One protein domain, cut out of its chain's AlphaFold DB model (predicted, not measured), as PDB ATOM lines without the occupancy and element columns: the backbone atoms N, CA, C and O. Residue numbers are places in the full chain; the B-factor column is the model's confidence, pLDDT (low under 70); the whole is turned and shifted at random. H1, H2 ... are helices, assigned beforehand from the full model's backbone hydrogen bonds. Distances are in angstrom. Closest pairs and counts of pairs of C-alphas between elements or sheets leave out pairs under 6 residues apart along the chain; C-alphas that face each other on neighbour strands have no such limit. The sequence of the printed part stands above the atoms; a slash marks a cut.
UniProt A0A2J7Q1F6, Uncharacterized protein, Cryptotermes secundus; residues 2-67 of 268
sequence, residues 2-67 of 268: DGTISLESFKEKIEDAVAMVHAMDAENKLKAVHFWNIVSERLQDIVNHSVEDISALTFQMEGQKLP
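Overview. This is residues 2 to 67 of the 268 residues of an uncharacterized protein of Cryptotermes secundus (UniProt A0A2J7Q1F6). Two helices meet near their ends as a narrow V: the short arm, H1, leads into a tight turn, and the much longer arm, H2, folds back beside it and sticks out far past it. H2 makes the long axis of a rod whose C-alphas span 61 by 26 by 21 A. The printed part has 66 residues with two named helices, H1 then H2, and no named strand; it is all helix and extended, with a radius of gyration of the C-alphas of 18.4 A.

Along the chain. Start at Asp 2 and go on to C-alpha 7 at (-39.438, -48.776, -40.798), where H1, residues 7 to 23, begins; it runs 25.5 A. Next find C-alpha 26 at (-26.055, -25.455, -26.843); from there H2, residues 26 to 62, runs 52.0 A to C-alpha 62 at (-52.475, -70.268, -28.000).

Arrangement. Look at Val 21 and Lys 29, whose C-alphas, 6.3 A apart, are the closest of H1 and H2. The two helices are close but not clearly touching, at a shallow tilt of 22 degrees, opposite ways. In H2 every O i to N i+4 pair is within hydrogen-bond range; in H1, 11 of 13 are.

Size, cuts and confidence. The two C-alphas farthest apart, those of Asp 25 and Pro 67, are 61.1 A apart. The printed part has no cut, and its link from H1 to H2 is tight. In the B-factor column, residues 2 to 4 and 59 to 67 have pLDDT under 70.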
ATOM      1  N   ASP A   2     -50.570 -44.493 -50.974       46.88
ATOM      2  CA  ASP A   2     -50.515 -44.893 -49.574       46.88
ATOM      3  C   ASP A   2     -49.081 -44.752 -49.077       46.88
ATOM      4  O   ASP A   2     -48.181 -45.488 -49.476       46.88
ATOM      5  N   GLY A   3     -48.864 -43.722 -48.260       55.72
ATOM      6  CA  GLY A   3     -47.570 -43.385 -47.682       55.72
ATOM      7  C   GLY A   3     -47.197 -44.340 -46.557       55.72
ATOM      8  O   GLY A   3     -47.052 -43.909 -45.417       55.72
ATOM      9  N   THR A   4     -47.041 -45.629 -46.862       62.97
ATOM     10  CA  THR A   4     -46.429 -46.592 -45.944       62.97
ATOM     11  C   THR A   4     -44.955 -46.233 -45.789       62.97
ATOM     12  O   THR A   4     -44.111 -46.638 -46.591       62.97
ATOM     13  N   ILE A   5     -44.649 -45.423 -44.776       73.69
ATOM     14  CA  ILE A   5     -43.275 -45.128 -44.375       73.69
ATOM     15  C   ILE A   5     -42.666 -46.452 -43.902       73.69
ATOM     16  O   ILE A   5     -43.048 -46.962 -42.852       73.69
ATOM     17  N   SER A   6     -41.750 -47.022 -44.691       84.19
ATOM     18  CA  SER A   6     -40.984 -48.200 -44.267       84.19
ATOM     19  C   SER A   6     -40.263 -47.892 -42.954       84.19
ATOM     20  O   SER A   6     -39.722 -46.793 -42.794       84.19
ATOM     21  N   LEU A   7     -40.205 -48.870 -42.045       81.56
ATOM     22  CA  LEU A   7     -39.438 -48.776 -40.798       81.56
ATOM     23  C   LEU A   7     -37.975 -48.389 -41.059       81.56
ATOM     24  O   LEU A   7     -37.388 -47.649 -40.277       81.56
ATOM     25  N   GLU A   8     -37.415 -48.813 -42.193       84.44
ATOM     26  CA  GLU A   8     -36.067 -48.444 -42.639       84.44
ATOM     27  C   GLU A   8     -35.959 -46.941 -42.944       84.44
ATOM     28  O   GLU A   8     -35.045 -46.281 -42.459       84.44
ATOM     29  N   SER A   9     -36.937 -46.365 -43.657       88.19
ATOM     30  CA  SER A   9     -36.984 -44.921 -43.948       88.19
ATOM     31  C   SER A   9     -37.283 -44.080 -42.704       88.19
ATOM     32  O   SER A   9     -36.874 -42.922 -42.619       88.19
ATOM     33  N   PHE A  10     -38.009 -44.632 -41.729       85.88
ATOM     34  CA  PHE A  10     -38.199 -43.988 -40.429       85.88
ATOM     35  C   PHE A  10     -36.899 -43.987 -39.613       85.88
ATOM     36  O   PHE A  10     -36.506 -42.942 -39.099       85.88
ATOM     37  N   LYS A  11     -36.196 -45.126 -39.564       87.94
ATOM     38  CA  LYS A  11     -34.889 -45.264 -38.915       87.94
ATOM     39  C   LYS A  11     -33.851 -44.308 -39.515       87.94
ATOM     40  O   LYS A  11     -33.227 -43.567 -38.765       87.94
ATOM     41  N   GLU A  12     -33.720 -44.272 -40.839       92.00
ATOM     42  CA  GLU A  12     -32.791 -43.383 -41.555       92.00
ATOM     43  C   GLU A  12     -33.018 -41.904 -41.188       92.00
ATOM     44  O   GLU A  12     -32.070 -41.179 -40.894       92.00
ATOM     45  N   LYS A  13     -34.283 -41.467 -41.097       89.94
ATOM     46  CA  LYS A  13     -34.637 -40.099 -40.671       89.94
ATOM     47  C   LYS A  13     -34.290 -39.804 -39.214       89.94
ATOM     48  O   LYS A  13     -33.990 -38.657 -38.899       89.94
ATOM     49  N   ILE A  14     -34.345 -40.797 -38.324       88.00
ATOM     50  CA  ILE A  14     -33.886 -40.636 -36.935       88.00
ATOM     51  C   ILE A  14     -32.361 -40.508 -36.903       88.00
ATOM     52  O   ILE A  14     -31.851 -39.624 -36.224       88.00
ATOM     53  N   GLU A  15     -31.637 -41.348 -37.643       89.88
ATOM     54  CA  GLU A  15     -30.170 -41.315 -37.694       89.88
ATOM     55  C   GLU A  15     -29.653 -39.977 -38.262       89.88
ATOM     56  O   GLU A  15     -28.773 -39.360 -37.659       89.88
ATOM     57  N   ASP A  16     -30.268 -39.462 -39.333       90.75
ATOM     58  CA  ASP A  16     -29.983 -38.131 -39.893       90.75
ATOM     59  C   ASP A  16     -30.325 -36.995 -38.905       90.75
ATOM     60  O   ASP A  16     -29.516 -36.097 -38.655       90.75
ATOM     61  N   ALA A  17     -31.487 -37.070 -38.242       85.88
ATOM     62  CA  ALA A  17     -31.873 -36.098 -37.220       85.88
ATOM     63  C   ALA A  17     -30.896 -36.070 -36.030       85.88
ATOM     64  O   ALA A  17     -30.532 -34.989 -35.568       85.88
ATOM     65  N   VAL A  18     -30.427 -37.230 -35.561       86.38
ATOM     66  CA  VAL A  18     -29.422 -37.335 -34.489       86.38
ATOM     67  C   VAL A  18     -28.068 -36.785 -34.945       86.38
ATOM     68  O   VAL A  18     -27.427 -36.059 -34.183       86.38
ATOM     69  N   ALA A  19     -27.652 -37.042 -36.189       88.25
ATOM     70  CA  ALA A  19     -26.416 -36.487 -36.741       88.25
ATOM     71  C   ALA A  19     -26.427 -34.945 -36.752       88.25
ATOM     72  O   ALA A  19     -25.432 -34.314 -36.378       88.25
ATOM     73  N   MET A  20     -27.569 -34.325 -37.084       87.75
ATOM     74  CA  MET A  20     -27.734 -32.867 -37.017       87.75
ATOM     75  C   MET A  20     -27.558 -32.305 -35.596       87.75
ATOM     76  O   MET A  20     -26.990 -31.219 -35.443       87.75
ATOM     77  N   VAL A  21     -27.950 -33.042 -34.544       85.44
ATOM     78  CA  VAL A  21     -27.823 -32.581 -33.145       85.44
ATOM     79  C   VAL A  21     -26.376 -32.274 -32.772       85.44
ATOM     80  O   VAL A  21     -26.138 -31.345 -32.004       85.44
ATOM     81  N   HIS A  22     -25.377 -32.965 -33.327       82.50
ATOM     82  CA  HIS A  22     -23.973 -32.671 -33.015       82.50
ATOM     83  C   HIS A  22     -23.528 -31.276 -33.486       82.50
ATOM     84  O   HIS A  22     -22.784 -30.607 -32.761       82.50
ATOM     85  N   ALA A  23     -24.035 -30.810 -34.631       87.12
ATOM     86  CA  ALA A  23     -23.712 -29.506 -35.215       87.12
ATOM     87  C   ALA A  23     -24.476 -28.323 -34.582       87.12
ATOM     88  O   ALA A  23     -24.102 -27.172 -34.795       87.12
ATOM     89  N   MET A  24     -25.524 -28.588 -33.795       88.75
ATOM     90  CA  MET A  24     -26.350 -27.549 -33.167       88.75
ATOM     91  C   MET A  24     -25.618 -26.800 -32.038       88.75
ATOM     92  O   MET A  24     -24.709 -27.316 -31.382       88.75
ATOM     93  N   ASP A  25     -26.041 -25.567 -31.777       92.44
ATOM     94  CA  ASP A  25     -25.648 -24.781 -30.607       92.44
ATOM     95  C   ASP A  25     -26.218 -25.362 -29.295       92.44
ATOM     96  O   ASP A  25     -27.099 -26.225 -29.294       92.44
ATOM     97  N   ALA A  26     -25.702 -24.904 -28.152       89.00
ATOM     98  CA  ALA A  26     -26.055 -25.455 -26.843       89.00
ATOM     99  C   ALA A  26     -27.534 -25.247 -26.457       89.00
ATOM    100  O   ALA A  26     -28.120 -26.112 -25.806       89.00
ATOM    101  N   GLU A  27     -28.153 -24.135 -26.867       90.06
ATOM    102  CA  GLU A  27     -29.553 -23.840 -26.546       90.06
ATOM    103  C   GLU A  27     -30.490 -24.758 -27.338       90.06
ATOM    104  O   GLU A  27     -31.398 -25.378 -26.779       90.06
ATOM    105  N   ASN A  28     -30.235 -24.914 -28.638       88.75
ATOM    106  CA  ASN A  28     -31.040 -25.789 -29.478       88.75
ATOM    107  C   ASN A  28     -30.773 -27.280 -29.195       88.75
ATOM    108  O   ASN A  28     -31.705 -28.076 -29.288       88.75
ATOM    109  N   LYS A  29     -29.570 -27.662 -28.736       89.75
ATOM    110  CA  LYS A  29     -29.297 -29.000 -28.167       89.75
ATOM    111  C   LYS A  29     -30.182 -29.303 -26.956       89.75
ATOM    112  O   LYS A  29     -30.781 -30.373 -26.902       89.75
ATOM    113  N   LEU A  30     -30.318 -28.367 -26.014       89.81
ATOM    114  CA  LEU A  30     -31.195 -28.536 -24.846       89.81
ATOM    115  C   LEU A  30     -32.669 -28.705 -25.251       89.81
ATOM    116  O   LEU A  30     -33.349 -29.585 -24.724       89.81
ATOM    117  N   LYS A  31     -33.149 -27.926 -26.231       89.38
ATOM    118  CA  LYS A  31     -34.507 -28.077 -26.787       89.38
ATOM    119  C   LYS A  31     -34.702 -29.433 -27.472       89.38
ATOM    120  O   LYS A  31     -35.728 -30.070 -27.254       89.38
ATOM    121  N   ALA A  32     -33.718 -29.895 -28.247       88.44
ATOM    122  CA  ALA A  32     -33.756 -31.200 -28.908       88.44
ATOM    123  C   ALA A  32     -33.800 -32.359 -27.897       88.44
ATOM    124  O   ALA A  32     -34.611 -33.265 -28.055       88.44
ATOM    125  N   VAL A  33     -33.002 -32.301 -26.823       87.81
ATOM    126  CA  VAL A  33     -33.037 -33.292 -25.730       87.81
ATOM    127  C   VAL A  33     -34.384 -33.270 -25.000       87.81
ATOM    128  O   VAL A  33     -34.956 -34.325 -24.740       87.81
ATOM    129  N   HIS A  34     -34.938 -32.090 -24.709       87.44
ATOM    130  CA  HIS A  34     -36.251 -31.988 -24.067       87.44
ATOM    131  C   HIS A  34     -37.371 -32.578 -24.942       87.44
ATOM    132  O   HIS A  34     -38.202 -33.338 -24.446       87.44
ATOM    133  N   PHE A  35     -37.357 -32.288 -26.246       88.94
ATOM    134  CA  PHE A  35     -38.296 -32.868 -27.204       88.94
ATOM    135  C   PHE A  35     -38.120 -34.387 -27.339       88.94
ATOM    136  O   PHE A  35     -39.110 -35.115 -27.328       88.94
ATOM    137  N   TRP A  36     -36.875 -34.874 -27.401       90.62
ATOM    138  CA  TRP A  36     -36.577 -36.306 -27.429       90.62
ATOM    139  C   TRP A  36     -37.150 -37.030 -26.210       90.62
ATOM    140  O   TRP A  36     -37.794 -38.057 -26.384       90.62
ATOM    141  N   ASN A  37     -37.003 -36.473 -25.002       89.44
ATOM    142  CA  ASN A  37     -37.565 -37.075 -23.791       89.44
ATOM    143  C   ASN A  37     -39.090 -37.263 -23.914       89.44
ATOM    144  O   ASN A  37     -39.573 -38.380 -23.743       89.44
ATOM    145  N   ILE A  38     -39.825 -36.217 -24.318       90.75
ATOM    146  CA  ILE A  38     -41.290 -36.261 -24.515       90.75
ATOM    147  C   ILE A  38     -41.694 -37.294 -25.581       90.75
ATOM    148  O   ILE A  38     -42.690 -38.002 -25.428       90.75
ATOM    149  N   VAL A  39     -40.944 -37.379 -26.684       89.19
ATOM    150  CA  VAL A  39     -41.210 -38.362 -27.747       89.19
ATOM    151  C   VAL A  39     -40.879 -39.781 -27.282       89.19
ATOM    152  O   VAL A  39     -41.629 -40.698 -27.601       89.19
ATOM    153  N   SER A  40     -39.806 -39.967 -26.511       88.31
ATOM    154  CA  SER A  40     -39.380 -41.276 -26.009       88.31
ATOM    155  C   SER A  40     -40.358 -41.864 -24.989       88.31
ATOM    156  O   SER A  40     -40.672 -43.043 -25.095       88.31
ATOM    157  N   GLU A  41     -40.913 -41.041 -24.092       89.56
ATOM    158  CA  GLU A  41     -41.973 -41.423 -23.146       89.56
ATOM    159  C   GLU A  41     -43.206 -41.943 -23.904       89.56
ATOM    160  O   GLU A  41     -43.596 -43.099 -23.756       89.56
ATOM    161  N   ARG A  42     -43.724 -41.149 -24.851       87.56
ATOM    162  CA  ARG A  42     -44.875 -41.537 -25.688       87.56
ATOM    163  C   ARG A  42     -44.609 -42.764 -26.559       87.56
ATOM    164  O   ARG A  42     -45.516 -43.560 -26.788       87.56
ATOM    165  N   LEU A  43     -43.393 -42.911 -27.087       87.81
ATOM    166  CA  LEU A  43     -43.014 -44.090 -27.865       87.81
ATOM    167  C   LEU A  43     -42.964 -45.334 -26.970       87.81
ATOM    168  O   LEU A  43     -43.387 -46.402 -27.399       87.81
ATOM    169  N   GLN A  44     -42.489 -45.191 -25.732       86.25
ATOM    170  CA  GLN A  44     -42.440 -46.273 -24.759       86.25
ATOM    171  C   GLN A  44     -43.843 -46.700 -24.310       86.25
ATOM    172  O   GLN A  44     -44.098 -47.900 -24.266       86.25
ATOM    173  N   ASP A  45     -44.775 -45.766 -24.103       84.62
ATOM    174  CA  ASP A  45     -46.192 -46.078 -23.851       84.62
ATOM    175  C   ASP A  45     -46.816 -46.883 -25.005       84.62
ATOM    176  O   ASP A  45     -47.449 -47.915 -24.785       84.62
ATOM    177  N   ILE A  46     -46.584 -46.454 -26.253       85.06
ATOM    178  CA  ILE A  46     -47.060 -47.163 -27.455       85.06
ATOM    179  C   ILE A  46     -46.451 -48.568 -27.539       85.06
ATOM    180  O   ILE A  46     -47.165 -49.524 -27.841       85.06
ATOM    181  N   VAL A  47     -45.150 -48.715 -27.262       84.19
ATOM    182  CA  VAL A  47     -44.488 -50.027 -27.240       84.19
ATOM    183  C   VAL A  47     -45.095 -50.912 -26.152       84.19
ATOM    184  O   VAL A  47     -45.468 -52.040 -26.460       84.19
ATOM    185  N   ASN A  48     -45.270 -50.409 -24.929       80.94
ATOM    186  CA  ASN A  48     -45.844 -51.164 -23.814       80.94
ATOM    187  C   ASN A  48     -47.257 -51.671 -24.145       80.94
ATOM    188  O   ASN A  48     -47.498 -52.874 -24.069       80.94
ATOM    189  N   HIS A  49     -48.150 -50.798 -24.623       81.06
ATOM    190  CA  HIS A  49     -49.493 -51.207 -25.049       81.06
ATOM    191  C   HIS A  49     -49.474 -52.170 -26.244       81.06
ATOM    192  O   HIS A  49     -50.257 -53.113 -26.288       81.06
ATOM    193  N   SER A  50     -48.535 -52.015 -27.185       81.69
ATOM    194  CA  SER A  50     -48.388 -52.984 -28.278       81.69
ATOM    195  C   SER A  50     -47.910 -54.359 -27.791       81.69
ATOM    196  O   SER A  50     -48.320 -55.369 -28.354       81.69
ATOM    197  N   VAL A  51     -47.095 -54.430 -26.730       76.81
ATOM    198  CA  VAL A  51     -46.708 -55.703 -26.096       76.81
ATOM    199  C   VAL A  51     -47.903 -56.325 -25.374       76.81
ATOM    200  O   VAL A  51     -48.106 -57.532 -25.498       76.81
ATOM    201  N   GLU A  52     -48.728 -55.528 -24.689       74.62
ATOM    202  CA  GLU A  52     -49.994 -55.986 -24.100       74.62
ATOM    203  C   GLU A  52     -50.915 -56.582 -25.181       74.62
ATOM    204  O   GLU A  52     -51.302 -57.747 -25.071       74.62
ATOM    205  N   ASP A  53     -51.165 -55.860 -26.278       74.25
ATOM    206  CA  ASP A  53     -51.984 -56.325 -27.405       74.25
ATOM    207  C   ASP A  53     -51.404 -57.578 -28.089       74.25
ATOM    208  O   ASP A  53     -52.131 -58.538 -28.355       74.25
ATOM    209  N   ILE A  54     -50.091 -57.624 -28.344       75.38
ATOM    210  CA  ILE A  54     -49.416 -58.796 -28.931       75.38
ATOM    211  C   ILE A  54     -49.494 -59.997 -27.984       75.38
ATOM    212  O   ILE A  54     -49.729 -61.118 -28.443       75.38
ATOM    213  N   SER A  55     -49.342 -59.794 -26.673       73.19
ATOM    214  CA  SER A  55     -49.491 -60.860 -25.679       73.19
ATOM    215  C   SER A  55     -50.934 -61.377 -25.628       73.19
ATOM    216  O   SER A  55     -51.146 -62.588 -25.620       73.19
ATOM    217  N   ALA A  56     -51.929 -60.488 -25.719       71.94
ATOM    218  CA  ALA A  56     -53.343 -60.845 -25.757       71.94
ATOM    219  C   ALA A  56     -53.719 -61.596 -27.046       71.94
ATOM    220  O   ALA A  56     -54.470 -62.570 -26.990       71.94
ATOM    221  N   LEU A  57     -53.173 -61.197 -28.198       71.12
ATOM    222  CA  LEU A  57     -53.338 -61.903 -29.473       71.12
ATOM    223  C   LEU A  57     -52.636 -63.266 -29.461       71.12
ATOM    224  O   LEU A  57     -53.214 -64.256 -29.910       71.12
ATOM    225  N   THR A  58     -51.433 -63.347 -28.891       70.50
ATOM    226  CA  THR A  58     -50.699 -64.610 -28.732       70.50
ATOM    227  C   THR A  58     -51.477 -65.562 -27.827       70.50
ATOM    228  O   THR A  58     -51.688 -66.708 -28.205       70.50
ATOM    229  N   PHE A  59     -52.025 -65.077 -26.710       64.31
ATOM    230  CA  PHE A  59     -52.898 -65.852 -25.826       64.31
ATOM    231  C   PHE A  59     -54.210 -66.284 -26.509       64.31
ATOM    232  O   PHE A  59     -54.690 -67.389 -26.272       64.31
ATOM    233  N   GLN A  60     -54.784 -65.473 -27.406       65.00
ATOM    234  CA  GLN A  60     -55.946 -65.877 -28.214       65.00
ATOM    235  C   GLN A  60     -55.603 -66.959 -29.253       65.00
ATOM    236  O   GLN A  60     -56.429 -67.834 -29.514       65.00
ATOM    237  N   MET A  61     -54.397 -66.931 -29.828       59.28
ATOM    238  CA  MET A  61     -53.913 -67.967 -30.749       59.28
ATOM    239  C   MET A  61     -53.518 -69.258 -30.012       59.28
ATOM    240  O   MET A  61     -53.832 -70.353 -30.471       59.28
ATOM    241  N   GLU A  62     -52.881 -69.144 -28.849       55.69
ATOM    242  CA  GLU A  62     -52.475 -70.268 -28.000       55.69
ATOM    243  C   GLU A  62     -53.670 -70.896 -27.264       55.69
ATOM    244  O   GLU A  62     -53.728 -72.112 -27.097       55.69
ATOM    245  N   GLY A  63     -54.711 -70.111 -26.967       53.44
ATOM    246  CA  GLY A  63     -56.006 -70.592 -26.479       53.44
ATOM    247  C   GLY A  63     -56.773 -71.481 -27.471       53.44
ATOM    248  O   GLY A  63     -57.699 -72.180 -27.061       53.44
ATOM    249  N   GLN A  64     -56.382 -71.522 -28.753       47.16
ATOM    250  CA  GLN A  64     -56.858 -72.532 -29.715       47.16
ATOM    251  C   GLN A  64     -56.020 -73.821 -29.718       47.16
ATOM    252  O   GLN A  64     -56.373 -74.786 -30.396       47.16
ATOM    253  N   LYS A  65     -54.919 -73.857 -28.964       50.66
ATOM    254  CA  LYS A  65     -54.011 -74.997 -28.836       50.66
ATOM    255  C   LYS A  65     -53.808 -75.360 -27.364       50.66
ATOM    256  O   LYS A  65     -52.681 -75.507 -26.895       50.66
ATOM    257  N   LEU A  66     -54.920 -75.543 -26.651       46.22
ATOM    258  CA  LEU A  66     -54.906 -76.170 -25.336       46.22
ATOM    259  C   LEU A  66     -54.243 -77.558 -25.466       46.22
ATOM    260  O   LEU A  66     -54.738 -78.380 -26.240       46.22
ATOM    261  N   PRO A  67     -53.138 -77.856 -24.761       50.41
ATOM    262  CA  PRO A  67     -52.706 -79.236 -24.621       50.41
ATOM    263  C   PRO A  67     -53.764 -79.966 -23.784       50.41
ATOM    264  O   PRO A  67     -54.036 -79.559 -22.656       50.41
TER     265      PRO A  67